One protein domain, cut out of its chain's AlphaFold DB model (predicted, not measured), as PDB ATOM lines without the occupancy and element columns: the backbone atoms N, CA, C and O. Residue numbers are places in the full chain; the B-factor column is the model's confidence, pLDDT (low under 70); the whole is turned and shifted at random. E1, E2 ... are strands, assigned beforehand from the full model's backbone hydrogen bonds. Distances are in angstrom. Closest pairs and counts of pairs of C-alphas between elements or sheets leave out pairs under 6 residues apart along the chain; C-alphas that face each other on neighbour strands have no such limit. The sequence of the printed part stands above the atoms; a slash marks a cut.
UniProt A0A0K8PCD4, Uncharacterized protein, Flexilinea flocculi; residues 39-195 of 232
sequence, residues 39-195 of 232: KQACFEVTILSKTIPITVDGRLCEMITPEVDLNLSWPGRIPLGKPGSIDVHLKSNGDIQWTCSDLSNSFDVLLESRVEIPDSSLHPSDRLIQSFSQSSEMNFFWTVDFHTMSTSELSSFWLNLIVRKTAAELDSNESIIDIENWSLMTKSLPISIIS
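This is residues 39 to 195 of the 232 residues of an uncharacterized protein of Flexilinea flocculi (UniProt A0A0K8PCD4). Two strongly twisted sheets lie face to face as an elongated sandwich, one made of E1, E4, E5, E7, E9 and E12, the other of E8, E6, E10 and E11. At one end E1 and E4 bend into E2 and E3, a hairpin that folds over toward E11, while a long loop in residues 166 to 177 reaches away from the sheets. The printed part has 157 residues, with no named helix and twelve strands, E1 to E12 in chain order; the class is all strand. The first sheet is branched and mixed; the second, in the order E8, E6, E10, E11, is antiparallel. The whole is only just compact, close to loose, with a radius of gyration of the C-alphas of 18.0 A and spans of 58 by 35 by 25 A.

E1, residues 39 to 47, begins at C-alpha 39 (144.947, 198.732, 170.309) and is 25.6 A long. E2 is residues 50 to 56 and E3 residues 59 to 65. E4, residues 68 to 79, is the longest by residues and measures 32.9 A; E5, residues 84 to 92, measures 26.8 A. E6 is residues 107 to 116, 28.5 A, E7 residues 120 to 124 and E8 residues 129 to 131. E9, residues 138 to 146, measures 26.3 A, and E10, residues 156 to 165, 28.7 A. E11, residues 178 to 188, measures 26.4 A. E12, residues 191 to 194, ends at C-alpha 194 (135.440, 204.686, 170.924).

E1 runs on into E2 at 70 degrees, and E3 into E4 at 64 degrees. In the hairpin E2 and E3, N 52 and O 63 are 2.8 A apart. E1 is antiparallel to E4, with N 43 and O 72 at 2.8 A; on the other side of E4 are E5, antiparallel, with N 71 and O 89 at 2.9 A, and E12, parallel, with N 192 and O 76 at 2.9 A. E9 is antiparallel to E5, N 88 and O 140 at 2.8 A, and to E7, N 123 and O 143 at 2.9 A. In the other sheet the neighbours E6 and E8 have N 111 and O 130 within hydrogen-bond range at 2.8 A, the neighbours E6 and E10 have N 112 and O 160 at 2.9 A, and the hairpin E10 and E11 has N 161 and O 182 at 2.8 A. The facing parts of the sheets are 9.3 A centre to centre, their strands at 34 degrees. The closest C-alphas of E2 and E11, Ile 54 and Glu 180, are 7.2 A apart.

The C-alphas farthest apart, Asp 102 and Ser 195, are 58.6 A apart. The printed part has no cut; the links E5 to E6 and E10 to E11 are long. Residues 151 to 153 and 167 to 176 have pLDDT under 70.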
ATOM      1  N   LYS A  39     143.960 199.288 171.238       91.06
ATOM      2  CA  LYS A  39     144.947 198.732 170.309       91.06
ATOM      3  C   LYS A  39     146.009 199.773 169.979       91.06
ATOM      4  O   LYS A  39     145.680 200.867 169.529       91.06
ATOM      5  N   GLN A  40     147.268 199.390 170.149       92.75
ATOM      6  CA  GLN A  40     148.414 200.173 169.705       92.75
ATOM      7  C   GLN A  40     148.707 199.865 168.234       92.75
ATOM      8  O   GLN A  40     148.530 198.735 167.766       92.75
ATOM      9  N   ALA A  41     149.093 200.893 167.498       94.12
ATOM     10  CA  ALA A  41     149.603 200.799 166.145       94.12
ATOM     11  C   ALA A  41     151.091 201.148 166.181       94.12
ATOM     12  O   ALA A  41     151.496 202.017 166.952       94.12
ATOM     13  N   CYS A  42     151.875 200.457 165.361       95.50
ATOM     14  CA  CYS A  42     153.306 200.689 165.227       95.50
ATOM     15  C   CYS A  42     153.645 200.875 163.750       95.50
ATOM     16  O   CYS A  42     153.007 200.282 162.872       95.50
ATOM     17  N   PHE A  43     154.646 201.699 163.486       96.00
ATOM     18  CA  PHE A  43     155.165 201.978 162.165       96.00
ATOM     19  C   PHE A  43     156.683 202.064 162.239       96.00
ATOM     20  O   PHE A  43     157.229 202.929 162.918       96.00
ATOM     21  N   GLU A  44     157.337 201.166 161.514       96.62
ATOM     22  CA  GLU A  44     158.788 201.090 161.416       96.62
ATOM     23  C   GLU A  44     159.198 201.444 159.988       96.62
ATOM     24  O   GLU A  44     158.636 200.917 159.022       96.62
ATOM     25  N   VAL A  45     160.144 202.370 159.844       95.88
ATOM     26  CA  VAL A  45     160.685 202.766 158.543       95.88
ATOM     27  C   VAL A  45     162.137 203.197 158.671       95.88
ATOM     28  O   VAL A  45     162.521 203.817 159.657       95.88
ATOM     29  N   THR A  46     162.915 202.945 157.627       95.44
ATOM     30  CA  THR A  46     164.249 203.527 157.464       95.44
ATOM     31  C   THR A  46     164.142 204.771 156.585       95.44
ATOM     32  O   THR A  46     163.733 204.702 155.422       95.44
ATOM     33  N   ILE A  47     164.488 205.929 157.140       93.44
ATOM     34  CA  ILE A  47     164.648 207.184 156.408       93.44
ATOM     35  C   ILE A  47     166.016 207.139 155.732       93.44
ATOM     36  O   ILE A  47     167.046 207.083 156.398       93.44
ATOM     37  N   LEU A  48     166.015 207.152 154.400       93.38
ATOM     38  CA  LEU A  48     167.243 207.100 153.610       93.38
ATOM     39  C   LEU A  48     168.057 208.392 153.739       93.38
ATOM     40  O   LEU A  48     167.503 209.474 153.952       93.38
ATOM     41  N   SER A  49     169.366 208.259 153.528       92.12
ATOM     42  CA  SER A  49     170.297 209.382 153.443       92.12
ATOM     43  C   SER A  49     169.861 210.393 152.377       92.12
ATOM     44  O   SER A  49     169.414 210.019 151.288       92.12
ATOM     45  N   LYS A  50     169.980 211.685 152.694       90.25
ATOM     46  CA  LYS A  50     169.637 212.792 151.798       90.25
ATOM     47  C   LYS A  50     170.713 213.863 151.848       90.25
ATOM     48  O   LYS A  50     171.250 214.164 152.909       90.25
ATOM     49  N   THR A  51     170.955 214.480 150.700       91.25
ATOM     50  CA  THR A  51     171.785 215.679 150.596       91.25
ATOM     51  C   THR A  51     170.894 216.910 150.658       91.25
ATOM     52  O   THR A  51     169.941 217.035 149.888       91.25
ATOM     53  N   ILE A  52     171.200 217.807 151.585       88.56
ATOM     54  CA  ILE A  52     170.464 219.032 151.863       88.56
ATOM     55  C   ILE A  52     171.393 220.220 151.577       88.56
ATOM     56  O   ILE A  52     172.428 220.346 152.237       88.56
ATOM     57  N   PRO A  53     171.064 221.086 150.601       88.00
ATOM     58  CA  PRO A  53     171.837 222.290 150.344       88.00
ATOM     59  C   PRO A  53     171.535 223.346 151.412       88.00
ATOM     60  O   PRO A  53     170.379 223.626 151.716       88.00
ATOM     61  N   ILE A  54     172.583 223.949 151.957       84.94
ATOM     62  CA  ILE A  54     172.547 224.974 152.997       84.94
ATOM     63  C   ILE A  54     173.319 226.178 152.471       84.94
ATOM     64  O   ILE A  54     174.474 226.059 152.060       84.94
ATOM     65  N   THR A  55     172.678 227.344 152.464       81.75
ATOM     66  CA  THR A  55     173.303 228.583 151.985       81.75
ATOM     67  C   THR A  55     173.539 229.527 153.153       81.75
ATOM     68  O   THR A  55     172.589 229.969 153.788       81.75
ATOM     69  N   VAL A  56     174.802 229.866 153.415       76.75
ATOM     70  CA  VAL A  56     175.196 230.791 154.490       76.75
ATOM     71  C   VAL A  56     176.175 231.809 153.928       76.75
ATOM     72  O   VAL A  56     177.131 231.444 153.246       76.75
ATOM     73  N   ASP A  57     175.907 233.096 154.154       75.00
ATOM     74  CA  ASP A  57     176.744 234.217 153.695       75.00
ATOM     75  C   ASP A  57     177.110 234.158 152.196       75.00
ATOM     76  O   ASP A  57     178.216 234.501 151.773       75.00
ATOM     77  N   GLY A  58     176.173 233.679 151.369       75.69
ATOM     78  CA  GLY A  58     176.346 233.535 149.920       75.69
ATOM     79  C   GLY A  58     177.197 232.336 149.482       75.69
ATOM     80  O   GLY A  58     177.443 232.178 148.285       75.69
ATOM     81  N   ARG A  59     177.631 231.478 150.412       79.44
ATOM     82  CA  ARG A  59     178.296 230.202 150.124       79.44
ATOM     83  C   ARG A  59     177.295 229.060 150.220       79.44
ATOM     84  O   ARG A  59     176.555 228.964 151.195       79.44
ATOM     85  N   LEU A  60     177.301 228.189 149.217       82.94
ATOM     86  CA  LEU A  60     176.523 226.955 149.221       82.94
ATOM     87  C   LEU A  60     177.372 225.831 149.823       82.94
ATOM     88  O   LEU A  60     178.495 225.594 149.376       82.94
ATOM     89  N   CYS A  61     176.827 225.148 150.818       86.81
ATOM     90  CA  CYS A  61     177.366 223.925 151.386       86.81
ATOM     91  C   CYS A  61     176.307 222.828 151.340       86.81
ATOM     92  O   CYS A  61     175.116 223.111 151.347       86.81
ATOM     93  N   GLU A  62     176.726 221.573 151.293       90.75
ATOM     94  CA  GLU A  62     175.809 220.442 151.324       90.75
ATOM     95  C   GLU A  62     176.017 219.646 152.609       90.75
ATOM     96  O   GLU A  62     177.134 219.240 152.942       90.75
ATOM     97  N   MET A  63     174.920 219.416 153.320       91.38
ATOM     98  CA  MET A  63     174.847 218.514 154.458       91.38
ATOM     99  C   MET A  63     174.252 217.191 153.996       91.38
ATOM    100  O   MET A  63     173.204 217.159 153.357       91.38
ATOM    101  N   ILE A  64     174.900 216.091 154.339       92.25
ATOM    102  CA  ILE A  64     174.451 214.743 154.016       92.25
ATOM    103  C   ILE A  64     173.952 214.115 155.313       92.25
ATOM    104  O   ILE A  64     174.729 213.866 156.239       92.25
ATOM    105  N   THR A  65     172.645 213.874 155.391       92.94
ATOM    106  CA  THR A  65     172.049 213.174 156.526       92.94
ATOM    107  C   THR A  65     172.324 211.677 156.390       92.94
ATOM    108  O   THR A  65     172.215 211.143 155.283       92.94
ATOM    109  N   PRO A  66     172.655 210.968 157.474       93.38
ATOM    110  CA  PRO A  66     172.797 209.515 157.444       93.38
ATOM    111  C   PRO A  66     171.426 208.835 157.304       93.38
ATOM    112  O   PRO A  66     170.377 209.481 157.370       93.38
ATOM    113  N   GLU A  67     171.436 207.518 157.116       94.38
ATOM    114  CA  GLU A  67     170.223 206.712 157.247       94.38
ATOM    115  C   GLU A  67     169.784 206.648 158.713       94.38
ATOM    116  O   GLU A  67     170.617 206.500 159.613       94.38
ATOM    117  N   VAL A  68     168.475 206.751 158.946       94.25
ATOM    118  CA  VAL A  68     167.886 206.745 160.288       94.25
ATOM    119  C   VAL A  68     166.736 205.753 160.339       94.25
ATOM    120  O   VAL A  68     165.770 205.878 159.589       94.25
ATOM    121  N   ASP A  69     166.810 204.801 161.260       95.62
ATOM    122  CA  ASP A  69     165.704 203.906 161.577       95.62
ATOM    123  C   ASP A  69     164.750 204.595 162.553       95.62
ATOM    124  O   ASP A  69     165.162 205.105 163.597       95.62
ATOM    125  N   LEU A  70     163.470 204.621 162.195       96.00
ATOM    126  CA  LEU A  70     162.392 205.244 162.949       96.00
ATOM    127  C   LEU A  70     161.377 204.178 163.356       96.00
ATOM    128  O   LEU A  70     160.813 203.498 162.497       96.00
ATOM    129  N   ASN A  71     161.095 204.089 164.654       97.06
ATOM    130  CA  ASN A  71     159.967 203.341 165.198       97.06
ATOM    131  C   ASN A  71     158.982 204.308 165.857       97.06
ATOM    132  O   ASN A  71     159.331 205.013 166.801       97.06
ATOM    133  N   LEU A  72     157.762 204.352 165.338       96.81
ATOM    134  CA  LEU A  72     156.685 205.211 165.809       96.81
ATOM    135  C   LEU A  72     155.521 204.350 166.279       96.81
ATOM    136  O   LEU A  72     154.959 203.580 165.501       96.81
ATOM    137  N   SER A  73     155.114 204.524 167.531       96.56
ATOM    138  CA  SER A  73     153.949 203.861 168.104       96.56
ATOM    139  C   SER A  73     152.906 204.873 168.575       96.56
ATOM    140  O   SER A  73     153.248 205.955 169.046       96.56
ATOM    141  N   TRP A  74     151.623 204.551 168.406       95.56
ATOM    142  CA  TRP A  74     150.506 205.420 168.791       95.56
ATOM    143  C   TRP A  74     149.240 204.604 169.100       95.56
ATOM    144  O   TRP A  74     149.140 203.429 168.722       95.56
ATOM    145  N   PRO A  75     148.221 205.185 169.756       93.88
ATOM    146  CA  PRO A  75     147.015 204.455 170.120       93.88
ATOM    147  C   PRO A  75     146.047 204.407 168.928       93.88
ATOM    148  O   PRO A  75     145.141 205.225 168.817       93.88
ATOM    149  N   GLY A  76     146.209 203.440 168.021       92.38
ATOM    150  CA  GLY A  76     145.345 203.311 166.837       92.38
ATOM    151  C   GLY A  76     143.852 203.135 167.165       92.38
ATOM    152  O   GLY A  76     142.983 203.595 166.423       92.38
ATOM    153  N   ARG A  77     143.530 202.503 168.299       91.75
ATOM    154  CA  ARG A  77     142.172 202.465 168.857       91.75
ATOM    155  C   ARG A  77     142.225 202.639 170.366       91.75
ATOM    156  O   ARG A  77     142.997 201.945 171.028       91.75
ATOM    157  N   ILE A  78     141.388 203.516 170.910       92.00
ATOM    158  CA  ILE A  78     141.374 203.796 172.344       92.00
ATOM    159  C   ILE A  78     139.969 204.147 172.854       92.00
ATOM    160  O   ILE A  78     139.196 204.799 172.154       92.00
ATOM    161  N   PRO A  79     139.598 203.717 174.068       91.06
ATOM    162  CA  PRO A  79     138.398 204.199 174.737       91.06
ATOM    163  C   PRO A  79     138.446 205.689 175.069       91.06
ATOM    164  O   PRO A  79     139.470 206.195 175.521       91.06
ATOM    165  N   LEU A  80     137.304 206.361 174.951       90.38
ATOM    166  CA  LEU A  80     137.130 207.745 175.392       90.38
ATOM    167  C   LEU A  80     137.542 207.922 176.863       90.38
ATOM    168  O   LEU A  80     137.127 207.142 177.721       90.38
ATOM    169  N   GLY A  81     138.322 208.959 177.169       86.69
ATOM    170  CA  GLY A  81     138.778 209.255 178.531       86.69
ATOM    171  C   GLY A  81     139.832 208.293 179.092       86.69
ATOM    172  O   GLY A  81     140.142 208.366 180.280       86.69
ATOM    173  N   LYS A  82     140.372 207.376 178.278       90.25
ATOM    174  CA  LYS A  82     141.600 206.645 178.607       90.25
ATOM    175  C   LYS A  82     142.791 207.405 178.001       90.25
ATOM    176  O   LYS A  82     142.737 207.686 176.805       90.25
ATOM    177  N   PRO A  83     143.847 207.711 178.773       91.62
ATOM    178  CA  PRO A  83     145.039 208.351 178.227       91.62
ATOM    179  C   PRO A  83     145.766 207.396 177.273       91.62
ATOM    180  O   PRO A  83     145.852 206.190 177.529       91.62
ATOM    181  N   GLY A  84     146.266 207.937 176.165       92.69
ATOM    182  CA  GLY A  84     147.131 207.239 175.216       92.69
ATOM    183  C   GLY A  84     148.572 207.737 175.286       92.69
ATOM    184  O   GLY A  84     148.840 208.799 175.844       92.69
ATOM    185  N   SER A  85     149.489 206.980 174.689       94.88
ATOM    186  CA  SER A  85     150.885 207.381 174.522       94.88
ATOM    187  C   SER A  85     151.297 207.334 173.059       94.88
ATOM    188  O   SER A  85     150.790 206.511 172.288       94.88
ATOM    189  N   ILE A  86     152.196 208.238 172.684       95.19
ATOM    190  CA  ILE A  86     152.894 208.224 171.403       95.19
ATOM    191  C   ILE A  86     154.378 208.188 171.700       95.19
ATOM    192  O   ILE A  86     154.882 209.061 172.404       95.19
ATOM    193  N   ASP A  87     155.048 207.193 171.137       95.62
ATOM    194  CA  ASP A  87     156.460 206.912 171.358       95.62
ATOM    195  C   ASP A  87     157.178 206.938 170.006       95.62
ATOM    196  O   ASP A  87     156.741 206.285 169.054       95.62
ATOM    197  N   VAL A  88     158.270 207.694 169.919       95.50
ATOM    198  CA  VAL A  88     159.146 207.771 168.747       95.50
ATOM    199  C   VAL A  88     160.548 207.390 169.182       95.50
ATOM    200  O   VAL A  88     161.111 208.040 170.060       95.50
ATOM    201  N   HIS A  89     161.124 206.405 168.508       95.62
ATOM    202  CA  HIS A  89     162.509 205.993 168.671       95.62
ATOM    203  C   HIS A  89     163.245 206.183 167.352       95.62
ATOM    204  O   HIS A  89     162.786 205.715 166.307       95.62
ATOM    205  N   LEU A  90     164.364 206.899 167.397       94.62
ATOM    206  CA  LEU A  90     165.187 207.218 166.237       94.62
ATOM    207  C   LEU A  90     166.616 206.764 166.482       94.62
ATOM    208  O   LEU A  90     167.274 207.206 167.429       94.62
ATOM    209  N   LYS A  91     167.116 205.925 165.578       95.31
ATOM    210  CA  LYS A  91     168.486 205.428 165.612       95.31
ATOM    211  C   LYS A  91     169.187 205.737 164.301       95.31
ATOM    212  O   LYS A  91     168.774 205.276 163.244       95.31
ATOM    213  N   SER A  92     170.256 206.521 164.379       93.31
ATOM    214  CA  SER A  92     171.075 206.840 163.213       93.31
ATOM    215  C   SER A  92     172.136 205.769 162.960       93.31
ATOM    216  O   SER A  92     172.780 205.290 163.895       93.31
ATOM    217  N   ASN A  93     172.371 205.453 161.687       92.00
ATOM    218  CA  ASN A  93     173.430 204.539 161.253       92.00
ATOM    219  C   ASN A  93     174.780 205.244 161.015       92.00
ATOM    220  O   ASN A  93     175.786 204.580 160.768       92.00
ATOM    221  N   GLY A  94     174.823 206.575 161.115       91.12
ATOM    222  CA  GLY A  94     176.027 207.382 160.903       91.12
ATOM    223  C   GLY A  94     175.939 208.765 161.541       91.12
ATOM    224  O   GLY A  94     174.899 209.146 162.079       91.12
ATOM    225  N   ASP A  95     177.025 209.523 161.460       90.31
ATOM    226  CA  ASP A  95     177.026 210.954 161.754       90.31
ATOM    227  C   ASP A  95     176.628 211.769 160.518       90.31
ATOM    228  O   ASP A  95     176.663 211.288 159.379       90.31
ATOM    229  N   ILE A  96     176.255 213.026 160.748       90.44
ATOM    230  CA  ILE A  96     176.020 213.993 159.675       90.44
ATOM    231  C   ILE A  96     177.354 214.348 159.027       90.44
ATOM    232  O   ILE A  96     178.321 214.685 159.709       90.44
ATOM    233  N   GLN A  97     177.388 214.306 157.699       91.50
ATOM    234  CA  GLN A  97     178.561 214.695 156.928       91.50
ATOM    235  C   GLN A  97     178.330 216.046 156.263       91.50
ATOM    236  O   GLN A  97     177.222 216.369 155.843       91.50
ATOM    237  N   TRP A  98     179.402 216.817 156.132       89.94
ATOM    238  CA  TRP A  98     179.390 218.122 155.485       89.94
ATOM    239  C   TRP A  98     180.391 218.111 154.344       89.94
ATOM    240  O   TRP A  98     181.531 217.679 154.520       89.94
ATOM    241  N   THR A  99     179.992 218.606 153.174       88.44
ATOM    242  CA  THR A  99     180.931 218.776 152.054       88.44
ATOM    243  C   THR A  99     181.912 219.922 152.304       88.44
ATOM    244  O   THR A  99     183.008 219.926 151.747       88.44
ATOM    245  N   CYS A 100     181.553 220.863 153.183       82.44
ATOM    246  CA  CYS A 100     182.399 221.963 153.621       82.44
ATOM    247  C   CYS A 100     182.923 221.728 155.054       82.44
ATOM    248  O   CYS A 100     182.249 222.009 156.043       82.44
ATOM    249  N   SER A 101     184.161 221.248 155.186       73.19
ATOM    250  CA  SER A 101     184.801 221.031 156.497       73.19
ATOM    251  C   SER A 101     184.969 222.310 157.323       73.19
ATOM    252  O   SER A 101     185.029 222.255 158.546       73.19
ATOM    253  N   ASP A 102     185.057 223.462 156.660       74.88
ATOM    254  CA  ASP A 102     185.406 224.727 157.311       74.88
ATOM    255  C   ASP A 102     184.213 225.368 158.039       74.88
ATOM    256  O   ASP A 102     184.415 226.168 158.945       74.88
ATOM    257  N   LEU A 103     182.982 225.014 157.650       71.81
ATOM    258  CA  LEU A 103     181.740 225.546 158.227       71.81
ATOM    259  C   LEU A 103     181.000 224.517 159.095       71.81
ATOM    260  O   LEU A 103     180.060 224.876 159.793       71.81
ATOM    261  N   SER A 104     181.405 223.241 159.088       72.38
ATOM    262  CA  SER A 104     180.689 222.181 159.815       72.38
ATOM    263  C   SER A 104     180.634 222.404 161.329       72.38
ATOM    264  O   SER A 104     179.681 221.983 161.973       72.38
ATOM    265  N   ASN A 105     181.641 223.070 161.898       77.38
ATOM    266  CA  ASN A 105     181.726 223.345 163.338       77.38
ATOM    267  C   ASN A 105     180.899 224.562 163.779       77.38
ATOM    268  O   ASN A 105     180.789 224.821 164.976       77.38
ATOM    269  N   SER A 106     180.356 225.308 162.820       78.69
ATOM    270  CA  SER A 106     179.545 226.504 163.044       78.69
ATOM    271  C   SER A 106     178.051 226.186 163.130       78.69
ATOM    272  O   SER A 106     177.244 227.099 163.327       78.69
ATOM    273  N   PHE A 107     177.666 224.916 162.957       85.12
ATOM    274  CA  PHE A 107     176.272 224.490 162.923       85.12
ATOM    275  C   PHE A 107     175.958 223.402 163.947       85.12
ATOM    276  O   PHE A 107     176.614 222.365 164.016       85.12
ATOM    277  N   ASP A 108     174.852 223.605 164.652       88.25
ATOM    278  CA  ASP A 108     174.183 222.594 165.446       88.25
ATOM    279  C   ASP A 108     173.030 222.016 164.622       88.25
ATOM    280  O   ASP A 108     172.172 222.750 164.121       88.25
ATOM    281  N   VAL A 109     172.982 220.689 164.500       90.00
ATOM    282  CA  VAL A 109     171.854 220.005 163.862       90.00
ATOM    283  C   VAL A 109     170.946 219.415 164.925       90.00
ATOM    284  O   VAL A 109     171.379 218.645 165.785       90.00
ATOM    285  N   LEU A 110     169.672 219.784 164.866       93.06
ATOM    286  CA  LEU A 110     168.648 219.397 165.822       93.06
ATOM    287  C   LEU A 110     167.530 218.636 165.107       93.06
ATOM    288  O   LEU A 110     167.170 218.947 163.976       93.06
ATOM    289  N   LEU A 111     166.949 217.658 165.787       93.38
ATOM    290  CA  LEU A 111     165.698 217.023 165.404       93.38
ATOM    291  C   LEU A 111     164.568 217.632 166.214       93.38
ATOM    292  O   LEU A 111     164.628 217.653 167.443       93.38
ATOM    293  N   GLU A 112     163.531 218.076 165.522       94.56
ATOM    294  CA  GLU A 112     162.270 218.485 166.116       94.56
ATOM    295  C   GLU A 112     161.200 217.465 165.758       94.56
ATOM    296  O   GLU A 112     161.047 217.066 164.602       94.56
ATOM    297  N   SER A 113     160.418 217.071 166.754       93.88
ATOM    298  CA  SER A 113     159.264 216.225 166.537       93.88
ATOM    299  C   SER A 113     157.981 216.913 166.975       93.88
ATOM    300  O   SER A 113     157.893 217.494 168.060       93.88
ATOM    301  N   ARG A 114     156.968 216.837 166.111       93.56
ATOM    302  CA  ARG A 114     155.656 217.437 166.324       93.56
ATOM    303  C   ARG A 114     154.565 216.407 166.087       93.56
ATOM    304  O   ARG A 114     154.579 215.668 165.107       93.56
ATOM    305  N   VAL A 115     153.578 216.427 166.969       93.44
ATOM    306  CA  VAL A 115     152.348 215.647 166.863       93.44
ATOM    307  C   VAL A 115     151.180 216.618 166.870       93.44
ATOM    308  O   VAL A 115     151.184 217.600 167.611       93.44
ATOM    309  N   GLU A 116     150.173 216.338 166.056       92.69
ATOM    310  CA  GLU A 116     148.907 217.056 166.064       92.69
ATOM    311  C   GLU A 116     147.772 216.046 166.041       92.69
ATOM    312  O   GLU A 116     147.716 215.166 165.183       92.69
ATOM    313  N   ILE A 117     146.885 216.161 167.020       90.50
ATOM    314  CA  ILE A 117     145.692 215.337 167.157       90.50
ATOM    315  C   ILE A 117     144.558 216.308 167.477       90.50
ATOM    316  O   ILE A 117     144.552 216.879 168.570       90.50
ATOM    317  N   PRO A 118     143.626 216.531 166.539       86.94
ATOM    318  CA  PRO A 118     142.468 217.380 166.776       86.94
ATOM    319  C   PRO A 118     141.681 216.965 168.023       86.94
ATOM    320  O   PRO A 118     141.621 215.785 168.382       86.94
ATOM    321  N   ASP A 119     141.071 217.952 168.680       84.00
ATOM    322  CA  ASP A 119     140.166 217.781 169.827       84.00
ATOM    323  C   ASP A 119     140.749 216.988 171.017       84.00
ATOM    324  O   ASP A 119     140.015 216.453 171.853       84.00
ATOM    325  N   SER A 120     142.079 216.921 171.107       87.75
ATOM    326  CA  SER A 120     142.818 216.194 172.142       87.75
ATOM    327  C   SER A 120     143.852 217.097 172.806       87.75
ATOM    328  O   SER A 120     144.341 218.057 172.208       87.75
ATOM    329  N   SER A 121     144.202 216.796 174.056       91.69
ATOM    330  CA  SER A 121     145.297 217.482 174.751       91.69
ATOM    331  C   SER A 121     146.579 216.671 174.623       91.69
ATOM    332  O   SER A 121     146.590 215.473 174.895       91.69
ATOM    333  N   LEU A 122     147.653 217.329 174.186       92.12
ATOM    334  CA  LEU A 122     148.971 216.731 173.990       92.12
ATOM    335  C   LEU A 122     149.925 217.220 175.079       92.12
ATOM    336  O   LEU A 122     150.103 218.425 175.259       92.12
ATOM    337  N   HIS A 123     150.569 216.281 175.766       93.56
ATOM    338  CA  HIS A 123     151.506 216.550 176.852       93.56
ATOM    339  C   HIS A 123     152.858 215.886 176.549       93.56
ATOM    340  O   HIS A 123     152.991 214.675 176.738       93.56
ATOM    341  N   PRO A 124     153.860 216.634 176.052       91.19
ATOM    342  CA  PRO A 124     155.202 216.090 175.856       91.19
ATOM    343  C   PRO A 124     155.894 215.838 177.204       91.19
ATOM    344  O   PRO A 124     155.781 216.670 178.103       91.19
ATOM    345  N   SER A 125     156.605 214.715 177.357       82.69
ATOM    346  CA  SER A 125     157.283 214.374 178.626       82.69
ATOM    347  C   SER A 125     158.633 215.058 178.815       82.69
ATOM    348  O   SER A 125     158.965 215.439 179.932       82.69
ATOM    349  N   ASP A 126     159.407 215.193 177.737       75.88
ATOM    350  CA  ASP A 126     160.811 215.595 177.813       75.88
ATOM    351  C   ASP A 126     161.072 216.841 176.967       75.88
ATOM    352  O   ASP A 126     160.851 217.974 177.396       75.88
ATOM    353  N   ARG A 127     161.574 216.637 175.748       79.12
ATOM    354  CA  ARG A 127     161.996 217.697 174.839       79.12
ATOM    355  C   ARG A 127     161.494 217.383 173.443       79.12
ATOM    356  O   ARG A 127     161.788 216.325 172.898       79.12
ATOM    357  N   LEU A 128     160.778 218.341 172.860       86.56
ATOM    358  CA  LEU A 128     160.328 218.291 171.466       86.56
ATOM    359  C   LEU A 128     161.480 218.474 170.471       86.56
ATOM    360  O   LEU A 128     161.320 218.156 169.299       86.56
ATOM    361  N   ILE A 129     162.627 218.977 170.945       90.94
ATOM    362  CA  ILE A 129     163.823 219.248 170.148       90.94
ATOM    363  C   ILE A 129     165.036 218.609 170.830       90.94
ATOM    364  O   ILE A 129     165.255 218.816 172.027       90.94
ATOM    365  N   GLN A 130     165.828 217.852 170.076       92.44
ATOM    366  CA  GLN A 130     167.040 217.177 170.553       92.44
ATOM    367  C   GLN A 130     168.172 217.330 169.544       92.44
ATOM    368  O   GLN A 130     167.923 217.402 168.347       92.44
ATOM    369  N   SER A 131     169.419 217.375 170.010       91.50
ATOM    370  CA  SER A 131     170.573 217.366 169.107       91.50
ATOM    371  C   SER A 131     170.650 216.045 168.355       91.50
ATOM    372  O   SER A 131     170.455 214.982 168.947       91.50
ATOM    373  N   PHE A 132     170.951 216.114 167.062       91.62
ATOM    374  CA  PHE A 132     171.204 214.924 166.267       91.62
ATOM    375  C   PHE A 132     172.441 214.194 166.809       91.62
ATOM    376  O   PHE A 132     173.477 214.816 167.037       91.62
ATOM    377  N   SER A 133     172.344 212.883 167.022       88.81
ATOM    378  CA  SER A 133     173.437 212.081 167.576       88.81
ATOM    379  C   SER A 133     173.411 210.666 167.012       88.81
ATOM    380  O   SER A 133     172.375 210.004 167.032       88.81
ATOM    381  N   GLN A 134     174.563 210.171 166.556       89.06
ATOM    382  CA  GLN A 134     174.745 208.748 166.250       89.06
ATOM    383  C   GLN A 134     174.928 207.903 167.519       89.06
ATOM    384  O   GLN A 134     174.545 206.736 167.568       89.06
ATOM    385  N   SER A 135     175.543 208.482 168.551       84.75
ATOM    386  CA  SER A 135     175.966 207.747 169.751       84.75
ATOM    387  C   SER A 135     174.820 207.383 170.697       84.75
ATOM    388  O   SER A 135     174.960 206.470 171.512       84.75
ATOM    389  N   SER A 136     173.688 208.078 170.590       87.62
ATOM    390  CA  SER A 136     172.532 207.918 171.467       87.62
ATOM    391  C   SER A 136     171.251 207.802 170.657       87.62
ATOM    392  O   SER A 136     171.020 208.592 169.745       87.62
ATOM    393  N   GLU A 137     170.392 206.862 171.042       91.00
ATOM    394  CA  GLU A 137     169.027 206.799 170.526       91.00
ATOM    395  C   GLU A 137     168.257 208.064 170.926       91.00
ATOM    396  O   GLU A 137     168.297 208.493 172.083       91.00
ATOM    397  N   MET A 138     167.588 208.675 169.952       93.00
ATOM    398  CA  MET A 138     166.822 209.903 170.137       93.00
ATOM    399  C   MET A 138     165.356 209.527 170.310       93.00
ATOM    400  O   MET A 138     164.757 208.916 169.425       93.00
ATOM    401  N   ASN A 139     164.785 209.885 171.459       94.06
ATOM    402  CA  ASN A 139     163.469 209.405 171.872       94.06
ATOM    403  C   ASN A 139     162.522 210.569 172.123       94.06
ATOM    404  O   ASN A 139     162.855 211.466 172.894       94.06
ATOM    405  N   PHE A 140     161.334 210.541 171.527       94.69
ATOM    406  CA  PHE A 140     160.294 211.535 171.783       94.69
ATOM    407  C   PHE A 140     159.028 210.859 172.286       94.69
ATOM    408  O   PHE A 140     158.637 209.806 171.782       94.69
ATOM    409  N   PHE A 141     158.378 211.482 173.264       94.94
ATOM    410  CA  PHE A 141     157.203 210.913 173.903       94.94
ATOM    411  C   PHE A 141     156.133 211.962 174.192       94.94
ATOM    412  O   PHE A 141     156.419 213.068 174.668       94.94
ATOM    413  N   TRP A 142     154.882 211.574 173.946       95.50
ATOM    414  CA  TRP A 142     153.694 212.345 174.293       95.50
ATOM    415  C   TRP A 142     152.694 211.471 175.026       95.50
ATOM    416  O   TRP A 142     152.393 210.355 174.611       95.50
ATOM    417  N   THR A 143     152.095 212.040 176.064       95.12
ATOM    418  CA  THR A 143     150.814 211.565 176.590       95.12
ATOM    419  C   THR A 143     149.685 212.328 175.906       95.12
ATOM    420  O   THR A 143     149.794 213.537 175.681       95.12
ATOM    421  N   VAL A 144     148.611 211.624 175.558       93.12
ATOM    422  CA  VAL A 144     147.457 212.185 174.850       93.12
ATOM    423  C   VAL A 144     146.186 211.925 175.642       93.12
ATOM    424  O   VAL A 144     145.852 210.770 175.914       93.12
ATOM    425  N   ASP A 145     145.452 212.994 175.942       92.12
ATOM    426  CA  ASP A 145     144.135 212.921 176.567       92.12
ATOM    427  C   ASP A 145     143.030 213.174 175.539       92.12
ATOM    428  O   ASP A 145     142.986 214.212 174.872       92.12
ATOM    429  N   PHE A 146     142.123 212.202 175.429       89.06
ATOM    430  CA  PHE A 146     141.028 212.186 174.463       89.06
ATOM    431  C   PHE A 146     139.710 212.601 175.123       89.06
ATOM    432  O   PHE A 146     139.136 211.837 175.909       89.06
ATOM    433  N   HIS A 147     139.217 213.793 174.777       85.38
ATOM    434  CA  HIS A 147     138.048 214.411 175.422       85.38
ATOM    435  C   HIS A 147     136.732 214.160 174.693       85.38
ATOM    436  O   HIS A 147     135.668 214.160 175.313       85.38
ATOM    437  N   THR A 148     136.787 213.936 173.382       83.75
ATOM    438  CA  THR A 148     135.609 213.753 172.532       83.75
ATOM    439  C   THR A 148     135.703 212.455 171.742       83.75
ATOM    440  O   THR A 148     136.780 211.941 171.446       83.75
ATOM    441  N   MET A 149     134.543 211.876 171.422       79.00
ATOM    442  CA  MET A 149     134.492 210.725 170.529       79.00
ATOM    443  C   MET A 149     134.767 211.202 169.103       79.00
ATOM    444  O   MET A 149     133.994 211.986 168.557       79.00
ATOM    445  N   SER A 150     135.839 210.706 168.494       75.94
ATOM    446  CA  SER A 150     136.169 210.997 167.104       75.94
ATOM    447  C   SER A 150     136.917 209.837 166.448       75.94
ATOM    448  O   SER A 150     137.605 209.039 167.091       75.94
ATOM    449  N   THR A 151     136.767 209.731 165.133       69.94
ATOM    450  CA  THR A 151     137.694 208.994 164.275       69.94
ATOM    451  C   THR A 151     138.578 210.035 163.613       69.94
ATOM    452  O   THR A 151     138.190 210.630 162.607       69.94
ATOM    453  N   SER A 152     139.725 210.325 164.220       63.97
ATOM    454  CA  SER A 152     140.630 211.337 163.686       63.97
ATOM    455  C   SER A 152     141.523 210.710 162.622       63.97
ATOM    456  O   SER A 152     142.554 210.105 162.921       63.97
ATOM    457  N   GLU A 153     141.114 210.852 161.361       66.38
ATOM    458  CA  GLU A 153     141.992 210.625 160.203       66.38
ATOM    459  C   GLU A 153     142.979 211.787 159.994       66.38
ATOM    460  O   GLU A 153     143.957 211.645 159.265       66.38
ATOM    461  N   LEU A 154     142.733 212.929 160.647       77.81
ATOM    462  CA  LEU A 154     143.496 214.170 160.493       77.81
ATOM    463  C   LEU A 154     144.717 214.255 161.417       77.81
ATOM    464  O   LEU A 154     145.554 215.143 161.258       77.81
ATOM    465  N   SER A 155     144.840 213.336 162.373       90.12
ATOM    466  CA  SER A 155     145.995 213.274 163.261       90.12
ATOM    467  C   SER A 155     147.273 213.014 162.469       90.12
ATOM    468  O   SER A 155     147.306 212.144 161.594       90.12
ATOM    469  N   SER A 156     148.333 213.746 162.786       93.56
ATOM    470  CA  SER A 156     149.560 213.749 161.999       93.56
ATOM    471  C   SER A 156     150.801 213.875 162.876       93.56
ATOM    472  O   SER A 156     150.784 214.459 163.959       93.56
ATOM    473  N   PHE A 157     151.883 213.292 162.380       95.00
ATOM    474  CA  PHE A 157     153.217 213.322 162.950       95.00
ATOM    475  C   PHE A 157     154.181 213.942 161.948       95.00
ATOM    476  O   PHE A 157     154.163 213.569 160.770       95.00
ATOM    477  N   TRP A 158     155.050 214.824 162.430       95.25
ATOM    478  CA  TRP A 158     156.137 215.413 161.661       95.25
ATOM    479  C   TRP A 158     157.454 215.229 162.398       95.25
ATOM    480  O   TRP A 158     157.550 215.428 163.612       95.25
ATOM    481  N   LEU A 159     158.469 214.882 161.619       94.75
ATOM    482  CA  LEU A 159     159.856 214.894 162.037       94.75
ATOM    483  C   LEU A 159     160.600 215.888 161.156       94.75
ATOM    484  O   LEU A 159     160.699 215.697 159.941       94.75
ATOM    485  N   ASN A 160     161.130 216.919 161.792       94.50
ATOM    486  CA  ASN A 160     161.870 217.992 161.162       94.50
ATOM    487  C   ASN A 160     163.333 217.934 161.594       94.50
ATOM    488  O   ASN A 160     163.661 217.521 162.707       94.50
ATOM    489  N   LEU A 161     164.204 218.385 160.706       92.69
ATOM    490  CA  LEU A 161     165.612 218.601 160.968       92.69
ATOM    491  C   LEU A 161     165.896 220.094 160.842       92.69
ATOM    492  O   LEU A 161     165.639 220.700 159.803       92.69
ATOM    493  N   ILE A 162     166.399 220.674 161.922       92.12
ATOM    494  CA  ILE A 162     166.691 222.096 162.055       92.12
ATOM    495  C   ILE A 162     168.204 222.255 162.059       92.12
ATOM    496  O   ILE A 162     168.896 221.621 162.856       92.12
ATOM    497  N   VAL A 163     168.711 223.118 161.185       89.69
ATOM    498  CA  VAL A 163     170.114 223.534 161.197       89.69
ATOM    499  C   VAL A 163     170.185 224.918 161.818       89.69
ATOM    500  O   VAL A 163     169.549 225.860 161.345       89.69
ATOM    501  N   ARG A 164     170.954 225.037 162.893       88.56
ATOM    502  CA  ARG A 164     171.070 226.241 163.713       88.56
ATOM    503  C   ARG A 164     172.522 226.676 163.786       88.56
ATOM    504  O   ARG A 164     173.407 225.834 163.847       88.56
ATOM    505  N   LYS A 165     172.781 227.983 163.818       83.25
ATOM    506  CA  LYS A 165     174.140 228.492 164.045       83.25
ATOM    507  C   LYS A 165     174.579 228.221 165.491       83.25
ATOM    508  O   LYS A 165     173.823 228.504 166.422       83.25
ATOM    509  N   THR A 166     175.778 227.678 165.684       74.88
ATOM    510  CA  THR A 166     176.300 227.314 167.008       74.88
ATOM    511  C   THR A 166     176.513 228.558 167.872       74.88
ATOM    512  O   THR A 166     177.048 229.570 167.420       74.88
ATOM    513  N   ALA A 167     176.152 228.469 169.156       60.78
ATOM    514  CA  ALA A 167     176.200 229.583 170.114       60.78
ATOM    515  C   ALA A 167     177.586 230.237 170.294       60.78
ATOM    516  O   ALA A 167     177.662 231.367 170.762       60.78
ATOM    517  N   ALA A 168     178.676 229.557 169.920       56.62
ATOM    518  CA  ALA A 168     180.031 230.110 169.957       56.62
ATOM    519  C   ALA A 168     180.267 231.238 168.931       56.62
ATOM    520  O   ALA A 168     181.200 232.018 169.097       56.62
ATOM    521  N   GLU A 169     179.429 231.329 167.895       53.19
ATOM    522  CA  GLU A 169     179.484 232.379 166.870       53.19
ATOM    523  C   GLU A 169     178.386 233.440 167.014       53.19
ATOM    524  O   GLU A 169     178.379 234.405 166.251       53.19
ATOM    525  N   LEU A 170     177.451 233.272 167.957       57.41
ATOM    526  CA  LEU A 170     176.513 234.337 168.290       57.41
ATOM    527  C   LEU A 170     177.216 235.296 169.249       57.41
ATOM    528  O   LEU A 170     177.461 234.969 170.412       57.41
ATOM    529  N   ASP A 171     177.518 236.502 168.766       53.91
ATOM    530  CA  ASP A 171     177.800 237.625 169.652       53.91
ATOM    531  C   ASP A 171     176.675 237.695 170.690       53.91
ATOM    532  O   ASP A 171     175.507 237.520 170.353       53.91
ATOM    533  N   SER A 172     177.021 237.931 171.958       52.75
ATOM    534  CA  SER A 172     176.157 237.826 173.159       52.75
ATOM    535  C   SER A 172     174.788 238.552 173.145       52.75
ATOM    536  O   SER A 172     174.066 238.503 174.137       52.75
ATOM    537  N   ASN A 173     174.420 239.204 172.041       53.38
ATOM    538  CA  ASN A 173     173.158 239.892 171.792       53.38
ATOM    539  C   ASN A 173     172.357 239.358 170.585       53.38
ATOM    540  O   ASN A 173     171.257 239.858 170.341       53.38
ATOM    541  N   GLU A 174     172.865 238.392 169.817       52.44
ATOM    542  CA  GLU A 174     172.122 237.809 168.699       52.44
ATOM    543  C   GLU A 174     171.180 236.700 169.188       52.44
ATOM    544  O   GLU A 174     171.542 235.802 169.951       52.44
ATOM    545  N   SER A 175     169.919 236.789 168.766       57.06
ATOM    546  CA  SER A 175     168.922 235.740 168.956       57.06
ATOM    547  C   SER A 175     169.348 234.475 168.220       57.06
ATOM    548  O   SER A 175     169.829 234.577 167.101       57.06
ATOM    549  N   ILE A 176     169.097 233.301 168.804       65.44
ATOM    550  CA  ILE A 176     169.244 231.991 168.151       65.44
ATOM    551  C   ILE A 176     168.680 232.047 166.717       65.44
ATOM    552  O   ILE A 176     167.485 232.291 166.547       65.44
ATOM    553  N   ILE A 177     169.532 231.841 165.706       70.88
ATOM    554  CA  ILE A 177     169.144 231.893 164.287       70.88
ATOM    555  C   ILE A 177     169.043 230.465 163.748       70.88
ATOM    556  O   ILE A 177     170.053 229.768 163.604       70.88
ATOM    557  N   ASP A 178     167.817 230.044 163.448       78.12
ATOM    558  CA  ASP A 178     167.561 228.840 162.662       78.12
ATOM    559  C   ASP A 178     167.794 229.181 161.185       78.12
ATOM    560  O   ASP A 178     167.194 230.113 160.648       78.12
ATOM    561  N   ILE A 179     168.717 228.460 160.554       79.50
ATOM    562  CA  ILE A 179     169.175 228.725 159.185       79.50
ATOM    563  C   ILE A 179     168.252 228.018 158.194       79.50
ATOM    564  O   ILE A 179     167.833 228.602 157.202       79.50
ATOM    565  N   GLU A 180     167.922 226.760 158.485       81.62
ATOM    566  CA  GLU A 180     167.134 225.892 157.614       81.62
ATOM    567  C   GLU A 180     166.251 224.951 158.446       81.62
ATOM    568  O   GLU A 180     166.648 224.498 159.525       81.62
ATOM    569  N   ASN A 181     165.069 224.614 157.919       86.81
ATOM    570  CA  ASN A 181     164.149 223.635 158.505       86.81
ATOM    571  C   ASN A 181     163.640 222.675 157.422       86.81
ATOM    572  O   ASN A 181     162.917 223.071 156.507       86.81
ATOM    573  N   TRP A 182     164.008 221.402 157.551       88.38
ATOM    574  CA  TRP A 182     163.706 220.361 156.579       88.38
ATOM    575  C   TRP A 182     162.803 219.287 157.173       88.38
ATOM    576  O   TRP A 182     163.177 218.588 158.112       88.38
ATOM    577  N   SER A 183     161.634 219.081 156.567       90.50
ATOM    578  CA  SER A 183     160.755 217.960 156.914       90.50
ATOM    579  C   SER A 183     161.373 216.643 156.434       90.50
ATOM    580  O   SER A 183     161.369 216.337 155.236       90.50
ATOM    581  N   LEU A 184     161.865 215.829 157.368       89.44
ATOM    582  CA  LEU A 184     162.396 214.497 157.082       89.44
ATOM    583  C   LEU A 184     161.274 213.519 156.753       89.44
ATOM    584  O   LEU A 184     161.377 212.746 155.795       89.44
ATOM    585  N   MET A 185     160.201 213.567 157.545       91.88
ATOM    586  CA  MET A 185     159.075 212.658 157.422       91.88
ATOM    587  C   MET A 185     157.777 213.291 157.919       91.88
ATOM    588  O   MET A 185     157.745 213.999 158.923       91.88
ATOM    589  N   THR A 186     156.681 212.955 157.244       93.50
ATOM    590  CA  THR A 186     155.320 213.196 157.725       93.50
ATOM    591  C   THR A 186     154.526 211.898 157.672       93.50
ATOM    592  O   THR A 186     154.639 211.135 156.708       93.50
ATOM    593  N   LYS A 187     153.720 211.631 158.701       94.50
ATOM    594  CA  LYS A 187     152.896 210.423 158.789       94.50
ATOM    595  C   LYS A 187     151.517 210.742 159.350       94.50
ATOM    596  O   LYS A 187     151.413 211.381 160.389       94.50
ATOM    597  N   SER A 188     150.466 210.249 158.698       93.88
ATOM    598  CA  SER A 188     149.125 210.251 159.281       93.88
ATOM    599  C   SER A 188     149.009 209.181 160.370       93.88
ATOM    600  O   SER A 188     149.471 208.048 160.206       93.88
ATOM    601  N   LEU A 189     148.374 209.551 161.480       93.44
ATOM    602  CA  LEU A 189     148.172 208.723 162.665       93.44
ATOM    603  C   LEU A 189     146.679 208.425 162.836       93.44
ATOM    604  O   LEU A 189     146.032 209.055 163.667       93.44
ATOM    605  N   PRO A 190     146.087 207.489 162.078       91.12
ATOM    606  CA  PRO A 190     144.668 207.195 162.231       91.12
ATOM    607  C   PRO A 190     144.391 206.698 163.657       91.12
ATOM    608  O   PRO A 190     144.916 205.658 164.072       91.12
ATOM    609  N   ILE A 191     143.576 207.454 164.399       91.62
ATOM    610  CA  ILE A 191     143.185 207.157 165.782       91.62
ATOM    611  C   ILE A 191     141.664 207.044 165.847       91.62
ATOM    612  O   ILE A 191     140.930 207.959 165.472       91.62
ATOM    613  N   SER A 192     141.181 205.906 166.340       90.44
ATOM    614  CA  SER A 192     139.759 205.659 166.583       90.44
ATOM    615  C   SER A 192     139.443 205.743 168.074       90.44
ATOM    616  O   SER A 192     139.766 204.817 168.825       90.44
ATOM    617  N   ILE A 193     138.771 206.816 168.492       88.94
ATOM    618  CA  ILE A 193     138.294 207.001 169.865       88.94
ATOM    619  C   ILE A 193     136.887 206.419 169.964       88.94
ATOM    620  O   ILE A 193     135.964 206.862 169.278       88.94
ATOM    621  N   ILE A 194     136.708 205.411 170.812       88.25
ATOM    622  CA  ILE A 194     135.440 204.686 170.924       88.25
ATOM    623  C   ILE A 194     134.828 204.805 172.311       88.25
ATOM    624  O   ILE A 194     135.509 204.836 173.331       88.25
ATOM    625  N   SER A 195     133.503 204.864 172.353       84.75
ATOM    626  CA  SER A 195     132.735 204.955 173.588       84.75
ATOM    627  C   SER A 195     131.403 204.232 173.427       84.75
ATOM    628  O   SER A 195     130.892 204.081 172.317       84.75
TER     629      SER A 195